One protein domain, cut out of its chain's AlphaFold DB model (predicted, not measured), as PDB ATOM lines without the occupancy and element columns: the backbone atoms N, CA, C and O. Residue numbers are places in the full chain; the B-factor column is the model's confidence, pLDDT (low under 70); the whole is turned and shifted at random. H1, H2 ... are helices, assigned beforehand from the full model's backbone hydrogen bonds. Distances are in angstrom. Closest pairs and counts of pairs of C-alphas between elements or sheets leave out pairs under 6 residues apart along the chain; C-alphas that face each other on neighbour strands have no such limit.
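This is residues 54 to 78, 202 to 215 and 279 to 346 of the 346 residues of a protein of Purpureocillium lilacinum (UniProt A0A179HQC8). Four helices stand in a loose row: the long helix H3 and the shorter H2 make a helical hairpin, H1 packs on H2 on the side away from H3, and the very short H4 is near H3 on its other side. A long stretch with no named element, residues 54 to 78, runs along the row past its helices, from near H4 to beyond H1. The printed part has 107 residues with four named helices, in the order H1, H2, H3, H4, and no named strand; the class is all helix, though the helices hold 48 of the 107 residues, under half. The whole is loose, with a radius of gyration of the C-alphas of 16.6 A, and elongated, spanning 52 by 31 by 26 A.

H3, residues 304 to 323, is the longest helix. With residues 315 to 323 alone it touches H2, residues 281 to 295; their closest C-alphas, those of Ser 285 and Asp 319, are 5.4 A apart. The two run opposite ways at a tilt of 37 degrees, only just steep, and form a helical hairpin. H2 also touches H1, residues 202 to 209, where the closest C-alphas, those of Tyr 209 and Phe 287, are 5.4 A apart. H1 and H2 run opposite ways at a steep tilt of 42 degrees. H4, residues 332 to 336, is close to H3 but not clearly touching it; their closest C-alphas, those of Ser 317 and Val 335, are 6.3 A apart. H1 and H3, H1 and H4, and H2 and H4 are apart. Every O i to N i+4 pair is within hydrogen-bond range in H1, H2 and H4, and 15 of 16 are in H3.

H3 is 29.7 A long from first to last C-alpha, from C-alpha 304 at (238.558, 232.915, 216.155) to C-alpha 323 at (233.078, 203.727, 216.902). H2 measures 20.9 A from C-alpha 281 to C-alpha 295. H1 begins at C-alpha 202, at (224.493, 214.097, 200.208), and measures 10.6 A; H4 measures 6.1 A and ends at C-alpha 336, at (230.018, 219.279, 226.417).

The two C-alphas farthest apart, those of Phe 213 and Thr 346, are 52.1 A apart. Residues 79 to 201 are not printed, and C-alphas 78 and 202 are 6.4 A apart across that cut. Residues 216 to 278 are not printed either, within the link from H1 to H2, and C-alphas 215 and 279 are 13.8 A apart. The links H2 to H3 and H3 to H4 are short, with 8 residues each. The mean pLDDT of the printed part is 86.8, and residues 342 to 346, at the chain's end, are under 70.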
ATOM      1  N   SER A  54     224.824 214.552 232.458       89.44
ATOM      2  CA  SER A  54     225.219 213.141 232.579       89.44
ATOM      3  C   SER A  54     224.066 212.173 232.311       89.44
ATOM      4  O   SER A  54     224.274 211.085 231.787       89.44
ATOM      5  N   ASP A  55     222.836 212.575 232.629       88.31
ATOM      6  CA  ASP A  55     221.658 211.705 232.546       88.31
ATOM      7  C   ASP A  55     221.053 211.712 231.133       88.31
ATOM      8  O   ASP A  55     220.200 210.889 230.789       88.31
ATOM      9  N   ILE A  56     221.487 212.665 230.301       90.56
ATOM     10  CA  ILE A  56     221.010 212.860 228.938       90.56
ATOM     11  C   ILE A  56     221.867 212.026 227.995       90.56
ATOM     12  O   ILE A  56     222.981 212.404 227.645       90.56
ATOM     13  N   ILE A  57     221.322 210.890 227.568       91.38
ATOM     14  CA  ILE A  57     222.004 209.924 226.704       91.38
ATOM     15  C   ILE A  57     221.526 210.076 225.258       91.38
ATOM     16  O   ILE A  57     220.322 210.131 224.993       91.38
ATOM     17  N   PHE A  58     222.453 210.072 224.298       90.12
ATOM     18  CA  PHE A  58     222.095 210.028 222.881       90.12
ATOM     19  C   PHE A  58     221.517 208.656 222.504       90.12
ATOM     20  O   PHE A  58     222.160 207.618 222.667       90.12
ATOM     21  N   VAL A  59     220.292 208.644 221.967       87.56
ATOM     22  CA  VAL A  59     219.543 207.417 221.644       87.56
ATOM     23  C   VAL A  59     220.101 206.745 220.377       87.56
ATOM     24  O   VAL A  59     219.550 206.871 219.282       87.56
ATOM     25  N   ARG A  60     221.207 206.007 220.534       88.75
ATOM     26  CA  ARG A  60     221.900 205.261 219.464       88.75
ATOM     27  C   ARG A  60     221.085 204.083 218.924       88.75
ATOM     28  O   ARG A  60     221.248 203.709 217.766       88.75
ATOM     29  N   SER A  61     220.164 203.542 219.723       87.44
ATOM     30  CA  SER A  61     219.307 202.409 219.343       87.44
ATOM     31  C   SER A  61     218.513 202.644 218.053       87.44
ATOM     32  O   SER A  61     218.220 201.689 217.345       87.44
ATOM     33  N   ARG A  62     218.231 203.909 217.702       84.12
ATOM     34  CA  ARG A  62     217.525 204.299 216.468       84.12
ATOM     35  C   ARG A  62     218.338 204.112 215.183       84.12
ATOM     36  O   ARG A  62     217.761 204.171 214.102       84.12
ATOM     37  N   ILE A  63     219.657 203.946 215.288       86.81
ATOM     38  CA  ILE A  63     220.550 203.738 214.139       86.81
ATOM     39  C   ILE A  63     220.560 202.256 213.741       86.81
ATOM     40  O   ILE A  63     220.634 201.931 212.557       86.81
ATOM     41  N   PHE A  64     220.445 201.351 214.715       87.81
ATOM     42  CA  PHE A  64     220.443 199.915 214.461       87.81
ATOM     43  C   PHE A  64     219.139 199.483 213.787       87.81
ATOM     44  O   PHE A  64     218.053 199.892 214.191       87.81
ATOM     45  N   TYR A  65     219.254 198.652 212.748       87.69
ATOM     46  CA  TYR A  65     218.120 198.130 211.969       87.69
ATOM     47  C   TYR A  65     217.237 199.212 211.321       87.69
ATOM     48  O   TYR A  65     216.089 198.958 210.946       87.69
ATOM     49  N   ALA A  66     217.763 200.432 211.162       83.94
ATOM     50  CA  ALA A  66     217.044 201.511 210.510       83.94
ATOM     51  C   ALA A  66     216.810 201.177 209.031       83.94
ATOM     52  O   ALA A  66     217.748 201.019 208.252       83.94
ATOM     53  N   LYS A  67     215.540 201.113 208.622       82.88
ATOM     54  CA  LYS A  67     215.192 200.922 207.211       82.88
ATOM     55  C   LYS A  67     215.521 202.187 206.399       82.88
ATOM     56  O   LYS A  67     215.193 203.295 206.862       82.88
ATOM     57  N   PRO A  68     216.133 202.045 205.207       83.06
ATOM     58  CA  PRO A  68     216.387 203.175 204.324       83.06
ATOM     59  C   PRO A  68     215.065 203.796 203.865       83.06
ATOM     60  O   PRO A  68     214.046 203.115 203.752       83.06
ATOM     61  N   ALA A  69     215.072 205.101 203.596       81.56
ATOM     62  CA  ALA A  69     213.937 205.733 202.936       81.56
ATOM     63  C   ALA A  69     213.939 205.338 201.456       81.56
ATOM     64  O   ALA A  69     214.972 205.420 200.794       81.56
ATOM     65  N   ILE A  70     212.782 204.928 200.943       83.88
ATOM     66  CA  ILE A  70     212.609 204.522 199.549       83.88
ATOM     67  C   ILE A  70     211.650 205.517 198.889       83.88
ATOM     68  O   ILE A  70     210.661 205.941 199.485       83.88
ATOM     69  N   THR A  71     211.986 205.951 197.680       81.88
ATOM     70  CA  THR A  71     211.127 206.803 196.848       81.88
ATOM     71  C   THR A  71     209.951 206.002 196.279       81.88
ATOM     72  O   THR A  71     210.001 204.776 196.236       81.88
ATOM     73  N   ALA A  72     208.914 206.675 195.770       82.25
ATOM     74  CA  ALA A  72     207.785 206.005 195.106       82.25
ATOM     75  C   ALA A  72     208.222 205.102 193.930       82.25
ATOM     76  O   ALA A  72     207.560 204.124 193.612       82.25
ATOM     77  N   HIS A  73     209.378 205.396 193.326       81.00
ATOM     78  CA  HIS A  73     209.989 204.605 192.256       81.00
ATOM     79  C   HIS A  73     210.878 203.451 192.756       81.00
ATOM     80  O   HIS A  73     211.669 202.916 191.983       81.00
ATOM     81  N   GLY A  74     210.842 203.110 194.046       80.50
ATOM     82  CA  GLY A  74     211.630 202.007 194.603       80.50
ATOM     83  C   GLY A  74     213.128 202.299 194.767       80.50
ATOM     84  O   GLY A  74     213.885 201.416 195.157       80.50
ATOM     85  N   ARG A  75     213.593 203.528 194.496       81.44
ATOM     86  CA  ARG A  75     215.009 203.904 194.663       81.44
ATOM     87  C   ARG A  75     215.294 204.350 196.089       81.44
ATOM     88  O   ARG A  75     214.488 205.081 196.668       81.44
ATOM     89  N   VAL A  76     216.465 203.983 196.609       82.44
ATOM     90  CA  VAL A  76     216.960 204.460 197.906       82.44
ATOM     91  C   VAL A  76     217.138 205.976 197.855       82.44
ATOM     92  O   VAL A  76     217.837 206.510 196.994       82.44
ATOM     93  N   HIS A  77     216.489 206.672 198.781       78.44
ATOM     94  CA  HIS A  77     216.657 208.100 198.966       78.44
ATOM     95  C   HIS A  77     217.891 208.358 199.832       78.44
ATOM     96  O   HIS A  77     217.942 207.951 200.994       78.44
ATOM     97  N   ILE A  78     218.868 209.062 199.269       78.69
ATOM     98  CA  ILE A  78     220.114 209.409 199.950       78.69
ATOM     99  C   ILE A  78     219.946 210.759 200.657       78.69
ATOM    100  O   ILE A  78     219.401 211.707 200.093       78.69
ATOM    101  N   TYR A 202     224.231 215.341 199.475       88.12
ATOM    102  CA  TYR A 202     224.493 214.097 200.208       88.12
ATOM    103  C   TYR A 202     224.904 212.942 199.295       88.12
ATOM    104  O   TYR A 202     225.649 212.066 199.727       88.12
ATOM    105  N   THR A 203     224.438 212.930 198.043       88.12
ATOM    106  CA  THR A 203     224.768 211.877 197.076       88.12
ATOM    107  C   THR A 203     226.242 211.900 196.715       88.12
ATOM    108  O   THR A 203     226.889 210.860 196.766       88.12
ATOM    109  N   GLU A 204     226.787 213.076 196.402       90.12
ATOM    110  CA  GLU A 204     228.198 213.192 196.025       90.12
ATOM    111  C   GLU A 204     229.119 212.979 197.227       90.12
ATOM    112  O   GLU A 204     230.154 212.330 197.098       90.12
ATOM    113  N   LEU A 205     228.718 213.442 198.418       90.81
ATOM    114  CA  LEU A 205     229.437 213.130 199.655       90.81
ATOM    115  C   LEU A 205     229.493 211.621 199.907       90.81
ATOM    116  O   LEU A 205     230.558 211.096 200.221       90.81
ATOM    117  N   LEU A 206     228.366 210.922 199.753       90.19
ATOM    118  CA  LEU A 206     228.320 209.481 199.972       90.19
ATOM    119  C   LEU A 206     229.230 208.754 198.980       90.19
ATOM    120  O   LEU A 206     230.022 207.923 199.401       90.19
ATOM    121  N   ARG A 207     229.189 209.123 197.695       90.12
ATOM    122  CA  ARG A 207     230.064 208.538 196.665       90.12
ATOM    123  C   ARG A 207     231.548 208.780 196.915       90.12
ATOM    124  O   ARG A 207     232.365 207.941 196.556       90.12
ATOM    125  N   HIS A 208     231.896 209.938 197.470       91.38
ATOM    126  CA  HIS A 208     233.283 210.293 197.743       91.38
ATOM    127  C   HIS A 208     233.847 209.520 198.941       91.38
ATOM    128  O   HIS A 208     234.957 209.004 198.867       91.38
ATOM    129  N   TYR A 209     233.099 209.453 200.046       91.56
ATOM    130  CA  TYR A 209     233.595 208.869 201.295       91.56
ATOM    131  C   TYR A 209     233.283 207.378 201.450       91.56
ATOM    132  O   TYR A 209     234.106 206.658 202.002       91.56
ATOM    133  N   CYS A 210     232.135 206.914 200.951       90.12
ATOM    134  CA  CYS A 210     231.693 205.520 201.010       90.12
ATOM    135  C   CYS A 210     231.368 205.010 199.591       90.12
ATOM    136  O   CYS A 210     230.191 204.818 199.262       90.12
ATOM    137  N   PRO A 211     232.378 204.836 198.719       87.69
ATOM    138  CA  PRO A 211     232.152 204.379 197.356       87.69
ATOM    139  C   PRO A 211     231.584 202.957 197.342       87.69
ATOM    140  O   PRO A 211     232.001 202.091 198.109       87.69
ATOM    141  N   THR A 212     230.652 202.704 196.428       82.06
ATOM    142  CA  THR A 212     230.089 201.369 196.200       82.06
ATOM    143  C   THR A 212     230.527 200.813 194.848       82.06
ATOM    144  O   THR A 212     230.880 201.558 193.932       82.06
ATOM    145  N   PHE A 213     230.438 199.493 194.667       75.88
ATOM    146  CA  PHE A 213     230.728 198.841 193.380       75.88
ATOM    147  C   PHE A 213     229.863 199.381 192.220       75.88
ATOM    148  O   PHE A 213     230.259 199.336 191.054       75.88
ATOM    149  N   LEU A 214     228.693 199.951 192.528       73.38
ATOM    150  CA  LEU A 214     227.805 200.589 191.554       73.38
ATOM    151  C   LEU A 214     228.374 201.898 190.992       73.38
ATOM    152  O   LEU A 214     228.071 202.262 189.852       73.38
ATOM    153  N   ASP A 215     229.205 202.598 191.763       74.19
ATOM    154  CA  ASP A 215     229.777 203.883 191.364       74.19
ATOM    155  C   ASP A 215     230.885 203.704 190.314       74.19
ATOM    156  O   ASP A 215     230.981 204.497 189.373       74.19
ATOM    157  N   SER A 279     230.324 199.197 204.611       90.06
ATOM    158  CA  SER A 279     231.291 200.296 204.636       90.06
ATOM    159  C   SER A 279     232.113 200.262 205.932       90.06
ATOM    160  O   SER A 279     231.530 200.136 207.016       90.06
ATOM    161  N   PRO A 280     233.444 200.429 205.866       92.12
ATOM    162  CA  PRO A 280     234.282 200.487 207.054       92.12
ATOM    163  C   PRO A 280     233.939 201.705 207.919       92.12
ATOM    164  O   PRO A 280     233.558 202.774 207.432       92.12
ATOM    165  N   VAL A 281     234.136 201.557 209.228       93.25
ATOM    166  CA  VAL A 281     233.790 202.572 210.239       93.25
ATOM    167  C   VAL A 281     234.492 203.912 209.972       93.25
ATOM    168  O   VAL A 281     233.898 204.970 210.171       93.25
ATOM    169  N   SER A 282     235.730 203.880 209.470       93.69
ATOM    170  CA  SER A 282     236.504 205.074 209.106       93.69
ATOM    171  C   SER A 282     235.854 205.886 207.982       93.69
ATOM    172  O   SER A 282     235.775 207.108 208.088       93.69
ATOM    173  N   GLN A 283     235.325 205.226 206.945       94.06
ATOM    174  CA  GLN A 283     234.616 205.885 205.843       94.06
ATOM    175  C   GLN A 283     233.308 206.519 206.319       94.06
ATOM    176  O   GLN A 283     233.026 207.674 206.004       94.06
ATOM    177  N   VAL A 284     232.544 205.802 207.152       93.81
ATOM    178  CA  VAL A 284     231.304 206.326 207.749       93.81
ATOM    179  C   VAL A 284     231.596 207.536 208.639       93.81
ATOM    180  O   VAL A 284     230.876 208.535 208.587       93.81
ATOM    181  N   SER A 285     232.676 207.481 209.424       95.44
ATOM    182  CA  SER A 285     233.127 208.600 210.252       95.44
ATOM    183  C   SER A 285     233.516 209.814 209.411       95.44
ATOM    184  O   SER A 285     232.994 210.907 209.640       95.44
ATOM    185  N   ALA A 286     234.337 209.619 208.377       95.19
ATOM    186  CA  ALA A 286     234.743 210.684 207.465       95.19
ATOM    187  C   ALA A 286     233.542 211.319 206.745       95.19
ATOM    188  O   ALA A 286     233.436 212.545 206.685       95.19
ATOM    189  N   PHE A 287     232.591 210.504 206.276       94.38
ATOM    190  CA  PHE A 287     231.346 210.974 205.672       94.38
ATOM    191  C   PHE A 287     230.542 211.860 206.635       94.38
ATOM    192  O   PHE A 287     230.171 212.981 206.281       94.38
ATOM    193  N   CYS A 288     230.293 211.387 207.859       93.62
ATOM    194  CA  CYS A 288     229.523 212.126 208.859       93.62
ATOM    195  C   CYS A 288     230.209 213.439 209.256       93.62
ATOM    196  O   CYS A 288     229.551 214.478 209.330       93.62
ATOM    197  N   GLN A 289     231.526 213.419 209.465       94.62
ATOM    198  CA  GLN A 289     232.301 214.614 209.794       94.62
ATOM    199  C   GLN A 289     232.284 215.643 208.657       94.62
ATOM    200  O   GLN A 289     232.093 216.837 208.904       94.62
ATOM    201  N   ALA A 290     232.424 215.194 207.407       94.00
ATOM    202  CA  ALA A 290     232.360 216.058 206.234       94.00
ATOM    203  C   ALA A 290     230.958 216.646 206.031       94.00
ATOM    204  O   ALA A 290     230.824 217.841 205.758       94.00
ATOM    205  N   ALA A 291     229.911 215.836 206.211       91.88
ATOM    206  CA  ALA A 291     228.530 216.295 206.143       91.88
ATOM    207  C   ALA A 291     228.256 217.358 207.217       91.88
ATOM    208  O   ALA A 291     227.828 218.461 206.888       91.88
ATOM    209  N   LEU A 292     228.575 217.086 208.485       92.25
ATOM    210  CA  LEU A 292     228.352 218.031 209.585       92.25
ATOM    211  C   LEU A 292     229.170 219.318 209.424       92.25
ATOM    212  O   LEU A 292     228.651 220.400 209.686       92.25
ATOM    213  N   SER A 293     230.400 219.220 208.914       92.31
ATOM    214  CA  SER A 293     231.247 220.386 208.628       92.31
ATOM    215  C   SER A 293     230.703 221.283 207.518       92.31
ATOM    216  O   SER A 293     230.975 222.481 207.534       92.31
ATOM    217  N   LYS A 294     229.964 220.722 206.551       91.31
ATOM    218  CA  LYS A 294     229.301 221.481 205.479       91.31
ATOM    219  C   LYS A 294     227.938 222.028 205.897       91.31
ATOM    220  O   LYS A 294     227.509 223.039 205.354       91.31
ATOM    221  N   LEU A 295     227.255 221.355 206.823       90.31
ATOM    222  CA  LEU A 295     225.924 221.747 207.280       90.31
ATOM    223  C   LEU A 295     225.976 222.843 208.334       90.31
ATOM    224  O   LEU A 295     225.247 223.822 208.217       90.31
ATOM    225  N   ILE A 296     226.811 222.680 209.359       91.25
ATOM    226  CA  ILE A 296     226.829 223.572 210.517       91.25
ATOM    227  C   ILE A 296     227.677 224.811 210.184       91.25
ATOM    228  O   ILE A 296     228.883 224.668 209.963       91.25
ATOM    229  N   PRO A 297     227.091 226.027 210.166       91.00
ATOM    230  CA  PRO A 297     227.846 227.255 209.938       91.00
ATOM    231  C   PRO A 297     228.967 227.433 210.963       91.00
ATOM    232  O   PRO A 297     228.795 227.111 212.137       91.00
ATOM    233  N   SER A 298     230.088 228.019 210.542       88.06
ATOM    234  CA  SER A 298     231.254 228.269 211.403       88.06
ATOM    235  C   SER A 298     230.907 229.016 212.696       88.06
ATOM    236  O   SER A 298     231.354 228.614 213.764       88.06
ATOM    237  N   GLY A 299     230.028 230.020 212.617       86.50
ATOM    238  CA  GLY A 299     229.611 230.814 213.776       86.50
ATOM    239  C   GLY A 299     228.846 230.049 214.866       86.50
ATOM    240  O   GLY A 299     228.669 230.586 215.949       86.50
ATOM    241  N   PHE A 300     228.416 228.798 214.638       86.88
ATOM    242  CA  PHE A 300     227.885 227.954 215.723       86.88
ATOM    243  C   PHE A 300     228.970 227.513 216.714       86.88
ATOM    244  O   PHE A 300     228.650 227.175 217.851       86.88
ATOM    245  N   TRP A 301     230.235 227.481 216.288       88.81
ATOM    246  CA  TRP A 301     231.350 227.000 217.106       88.81
ATOM    247  C   TRP A 301     232.011 228.114 217.930       88.81
ATOM    248  O   TRP A 301     232.872 227.814 218.755       88.81
ATOM    249  N   GLY A 302     231.611 229.370 217.719       86.31
ATOM    250  CA  GLY A 302     232.232 230.565 218.289       86.31
ATOM    251  C   GLY A 302     233.023 231.356 217.246       86.31
ATOM    252  O   GLY A 302     232.813 231.200 216.041       86.31
ATOM    253  N   GLU A 303     233.942 232.191 217.720       86.25
ATOM    254  CA  GLU A 303     234.780 233.077 216.902       86.25
ATOM    255  C   GLU A 303     236.273 232.766 217.107       86.25
ATOM    256  O   GLU A 303     236.668 232.220 218.142       86.25
ATOM    257  N   GLY A 304     237.098 233.075 216.101       87.06
ATOM    258  CA  GLY A 304     238.558 232.915 216.155       87.06
ATOM    259  C   GLY A 304     239.028 231.489 216.472       87.06
ATOM    260  O   GLY A 304     238.485 230.506 215.964       87.06
ATOM    261  N   ASP A 305     240.033 231.365 217.338       86.88
ATOM    262  CA  ASP A 305     240.649 230.078 217.701       86.88
ATOM    263  C   ASP A 305     239.695 229.143 218.455       86.88
ATOM    264  O   ASP A 305     239.737 227.916 218.294       86.88
ATOM    265  N   THR A 306     238.770 229.712 219.234       87.50
ATOM    266  CA  THR A 306     237.726 228.957 219.938       87.50
ATOM    267  C   THR A 306     236.848 228.189 218.954       87.50
ATOM    268  O   THR A 306     236.510 227.030 219.203       87.50
ATOM    269  N   MET A 307     236.544 228.790 217.799       89.50
ATOM    270  CA  MET A 307     235.775 228.148 216.731       89.50
ATOM    271  C   MET A 307     236.458 226.866 216.243       89.50
ATOM    272  O   MET A 307     235.815 225.817 216.143       89.50
ATOM    273  N   TYR A 308     237.758 226.931 215.937       90.69
ATOM    274  CA  TYR A 308     238.506 225.781 215.427       90.69
ATOM    275  C   TYR A 308     238.632 224.676 216.480       90.69
ATOM    276  O   TYR A 308     238.426 223.496 216.173       90.69
ATOM    277  N   HIS A 309     238.895 225.057 217.733       92.00
ATOM    278  CA  HIS A 309     238.958 224.129 218.856       92.00
ATOM    279  C   HIS A 309     237.628 223.391 219.064       92.00
ATOM    280  O   HIS A 309     237.602 222.160 219.045       92.00
ATOM    281  N   ASN A 310     236.517 224.127 219.179       93.25
ATOM    282  CA  ASN A 310     235.187 223.563 219.409       93.25
ATOM    283  C   ASN A 310     234.732 222.672 218.255       93.25
ATOM    284  O   ASN A 310     234.224 221.573 218.479       93.25
ATOM    285  N   LYS A 311     234.966 223.112 217.013       92.75
ATOM    286  CA  LYS A 311     234.672 222.308 215.825       92.75
ATOM    287  C   LYS A 311     235.457 220.996 215.845       92.75
ATOM    288  O   LYS A 311     234.880 219.934 215.633       92.75
ATOM    289  N   THR A 312     236.755 221.051 216.135       93.56
ATOM    290  CA  THR A 312     237.612 219.858 216.181       93.56
ATOM    291  C   THR A 312     237.198 218.910 217.306       93.56
ATOM    292  O   THR A 312     237.075 217.707 217.077       93.56
ATOM    293  N   ALA A 313     236.929 219.434 218.505       94.12
ATOM    294  CA  ALA A 313     236.441 218.652 219.638       94.12
ATOM    295  C   ALA A 313     235.115 217.950 219.307       94.12
ATOM    296  O   ALA A 313     234.976 216.747 219.529       94.12
ATOM    297  N   PHE A 314     234.174 218.661 218.681       94.19
ATOM    298  CA  PHE A 314     232.905 218.086 218.246       94.19
ATOM    299  C   PHE A 314     233.084 216.979 217.199       94.19
ATOM    300  O   PHE A 314     232.489 215.910 217.330       94.19
ATOM    301  N   LEU A 315     233.922 217.186 216.176       94.38
ATOM    302  CA  LEU A 315     234.165 216.172 215.141       94.38
ATOM    303  C   LEU A 315     234.840 214.910 215.708       94.38
ATOM    304  O   LEU A 315     234.494 213.802 215.295       94.38
ATOM    305  N   ARG A 316     235.718 215.047 216.712       94.81
ATOM    306  CA  ARG A 316     236.264 213.898 217.461       94.81
ATOM    307  C   ARG A 316     235.179 213.153 218.237       94.81
ATOM    308  O   ARG A 316     235.166 211.924 218.234       94.81
ATOM    309  N   SER A 317     234.239 213.869 218.854       94.81
ATOM    310  CA  SER A 317     233.084 213.249 219.517       94.81
ATOM    311  C   SER A 317     232.194 212.491 218.530       94.81
ATOM    312  O   SER A 317     231.706 211.414 218.863       94.81
ATOM    313  N   VAL A 318     232.030 212.985 217.296       94.56
ATOM    314  CA  VAL A 318     231.316 212.269 216.221       94.56
ATOM    315  C   VAL A 318     232.033 210.970 215.845       94.56
ATOM    316  O   VAL A 318     231.383 209.929 215.742       94.56
ATOM    317  N   ASP A 319     233.358 210.998 215.685       95.06
ATOM    318  CA  ASP A 319     234.153 209.792 215.413       95.06
ATOM    319  C   ASP A 319     234.025 208.759 216.538       95.06
ATOM    320  O   ASP A 319     233.694 207.595 216.290       95.06
ATOM    321  N   ARG A 320     234.199 209.206 217.789       94.88
ATOM    322  CA  ARG A 320     234.012 208.365 218.973       94.88
ATOM    323  C   ARG A 320     232.610 207.778 218.994       94.88
ATOM    324  O   ARG A 320     232.479 206.578 219.199       94.88
ATOM    325  N   PHE A 321     231.581 208.591 218.736       94.69
ATOM    326  CA  PHE A 321     230.199 208.131 218.689       94.69
ATOM    327  C   PHE A 321     230.044 207.009 217.671       94.69
ATOM    328  O   PHE A 321     229.484 205.977 218.006       94.69
ATOM    329  N   ILE A 322     230.562 207.143 216.451       93.50
ATOM    330  CA  ILE A 322     230.410 206.116 215.409       93.50
ATOM    331  C   ILE A 322     231.122 204.810 215.792       93.50
ATOM    332  O   ILE A 322     230.545 203.744 215.574       93.50
ATOM    333  N   LYS A 323     232.285 204.886 216.449       94.19
ATOM    334  CA  LYS A 323     233.078 203.727 216.902       94.19
ATOM    335  C   LYS A 323     232.497 202.956 218.096       94.19
ATOM    336  O   LYS A 323     232.939 201.837 218.340       94.19
ATOM    337  N   LEU A 324     231.524 203.514 218.823       94.19
ATOM    338  CA  LEU A 324     230.913 202.845 219.980       94.19
ATOM    339  C   LEU A 324     230.286 201.490 219.612       94.19
ATOM    340  O   LEU A 324     229.656 201.336 218.559       94.19
ATOM    341  N   ARG A 325     230.365 200.519 220.524       90.56
ATOM    342  CA  ARG A 325     229.683 199.222 220.378       90.56
ATOM    343  C   ARG A 325     228.162 199.363 220.535       90.56
ATOM    344  O   ARG A 325     227.623 200.435 220.806       90.56
ATOM    345  N   ARG A 326     227.432 198.258 220.341       88.31
ATOM    346  CA  ARG A 326     225.955 198.237 220.323       88.31
ATOM    347  C   ARG A 326     225.306 198.765 221.607       88.31
ATOM    348  O   ARG A 326     224.310 199.479 221.522       88.31
ATOM    349  N   PHE A 327     225.852 198.399 222.764       87.62
ATOM    350  CA  PHE A 327     225.305 198.749 224.081       87.62
ATOM    351  C   PHE A 327     226.052 199.902 224.759       87.62
ATOM    352  O   PHE A 327     225.729 200.272 225.883       87.62
ATOM    353  N   GLU A 328     227.030 200.484 224.069       92.44
ATOM    354  CA  GLU A 328     227.735 201.666 224.541       92.44
ATOM    355  C   GLU A 328     226.950 202.926 224.176       92.44
ATOM    356  O   GLU A 328     226.333 203.031 223.109       92.44
ATOM    357  N   ALA A 329     226.991 203.903 225.074       90.00
ATOM    358  CA  ALA A 329     226.273 205.151 224.918       90.00
ATOM    359  C   ALA A 329     227.173 206.343 225.242       90.00
ATOM    360  O   ALA A 329     228.154 206.224 225.969       90.00
ATOM    361  N   MET A 330     226.817 207.492 224.679       92.94
ATOM    362  CA  MET A 330     227.477 208.768 224.930       92.94
ATOM    363  C   MET A 330     226.468 209.711 225.569       92.94
ATOM    364  O   MET A 330     225.303 209.756 225.152       92.94
ATOM    365  N   THR A 331     226.911 210.447 226.578       93.38
ATOM    366  CA  THR A 331     226.092 211.433 227.281       93.38
ATOM    367  C   THR A 331     226.296 212.827 226.697       93.38
ATOM    368  O   THR A 331     227.281 213.104 226.007       93.38
ATOM    369  N   LEU A 332     225.367 213.738 226.981       92.38
ATOM    370  CA  LEU A 332     225.538 215.149 226.648       92.38
ATOM    371  C   LEU A 332     226.740 215.746 227.391       92.38
ATOM    372  O   LEU A 332     227.425 216.604 226.839       92.38
ATOM    373  N   HIS A 333     227.007 215.280 228.614       92.50
ATOM    374  CA  HIS A 333     228.169 215.699 229.391       92.50
ATOM    375  C   HIS A 333     229.489 215.377 228.676       92.50
ATOM    376  O   HIS A 333     230.313 216.278 228.534       92.50
ATOM    377  N   ASP A 334     229.642 214.162 228.136       91.88
ATOM    378  CA  ASP A 334     230.857 213.742 227.416       91.88
ATOM    379  C   ASP A 334     231.175 214.653 226.223       91.88
ATOM    380  O   ASP A 334     232.336 214.924 225.919       91.88
ATOM    381  N   VAL A 335     230.135 215.128 225.530       91.75
ATOM    382  CA  VAL A 335     230.289 216.035 224.384       91.75
ATOM    383  C   VAL A 335     230.566 217.464 224.846       91.75
ATOM    384  O   VAL A 335     231.364 218.160 224.225       91.75
ATOM    385  N   ALA A 336     229.915 217.911 225.922       89.25
ATOM    386  CA  ALA A 336     230.018 219.279 226.417       89.25
ATOM    387  C   ALA A 336     231.348 219.571 227.133       89.25
ATOM    388  O   ALA A 336     231.823 220.700 227.064       89.25
ATOM    389  N   GLN A 337     231.960 218.580 227.787       87.38
ATOM    390  CA  GLN A 337     233.175 218.761 228.592       87.38
ATOM    391  C   GLN A 337     234.368 219.306 227.787       87.38
ATOM    392  O   GLN A 337     235.184 220.052 228.320       87.38
ATOM    393  N   GLY A 338     234.467 218.954 226.502       80.88
ATOM    394  CA  GLY A 338     235.540 219.409 225.613       80.88
ATOM    395  C   GLY A 338     235.258 220.721 224.875       80.88
ATOM    396  O   GLY A 338     236.077 221.126 224.055       80.88
ATOM    397  N   LEU A 339     234.103 221.358 225.100       88.69
ATOM    398  CA  LEU A 339     233.718 222.589 224.408       88.69
ATOM    399  C   LEU A 339     234.022 223.815 225.269       88.69
ATOM    400  O   LEU A 339     233.598 223.921 226.419       88.69
ATOM    401  N   ARG A 340     234.711 224.787 224.675       87.75
ATOM    402  CA  ARG A 340     234.957 226.098 225.271       87.75
ATOM    403  C   ARG A 340     233.751 226.987 225.023       87.75
ATOM    404  O   ARG A 340     233.505 227.422 223.898       87.75
ATOM    405  N   VAL A 341     233.012 227.274 226.084       80.56
ATOM    406  CA  VAL A 341     231.984 228.312 226.068       80.56
ATOM    407  C   VAL A 341     232.664 229.610 226.479       80.56
ATOM    408  O   VAL A 341     232.753 229.926 227.661       80.56
ATOM    409  N   SER A 342     233.201 230.350 225.511       60.62
ATOM    410  CA  SER A 342     233.532 231.755 225.751       60.62
ATOM    411  C   SER A 342     232.238 232.468 226.136       60.62
ATOM    412  O   SER A 342     231.204 232.230 225.505       60.62
ATOM    413  N   HIS A 343     232.263 233.304 227.175       44.91
ATOM    414  CA  HIS A 343     231.139 234.179 227.487       44.91
ATOM    415  C   HIS A 343     230.810 234.993 226.229       44.91
ATOM    416  O   HIS A 343     231.522 235.933 225.896       44.91
ATOM    417  N   HIS A 344     229.747 234.625 225.511       45.16
ATOM    418  CA  HIS A 344     229.076 235.566 224.629       45.16
ATOM    419  C   HIS A 344     228.458 236.606 225.563       45.16
ATOM    420  O   HIS A 344     227.361 236.402 226.087       45.16
ATOM    421  N   THR A 345     229.220 237.656 225.856       29.39
ATOM    422  CA  THR A 345     228.719 238.916 226.391       29.39
ATOM    423  C   THR A 345     227.664 239.412 225.411       29.39
ATOM    424  O   THR A 345     227.969 239.869 224.312       29.39
ATOM    425  N   THR A 346     226.407 239.160 225.769       33.47
ATOM    426  CA  THR A 346     225.228 239.774 225.155       33.47
ATOM    427  C   THR A 346     225.185 241.258 225.419       33.47
ATOM    428  O   THR A 346     225.533 241.623 226.566       33.47
TER     429      THR A 346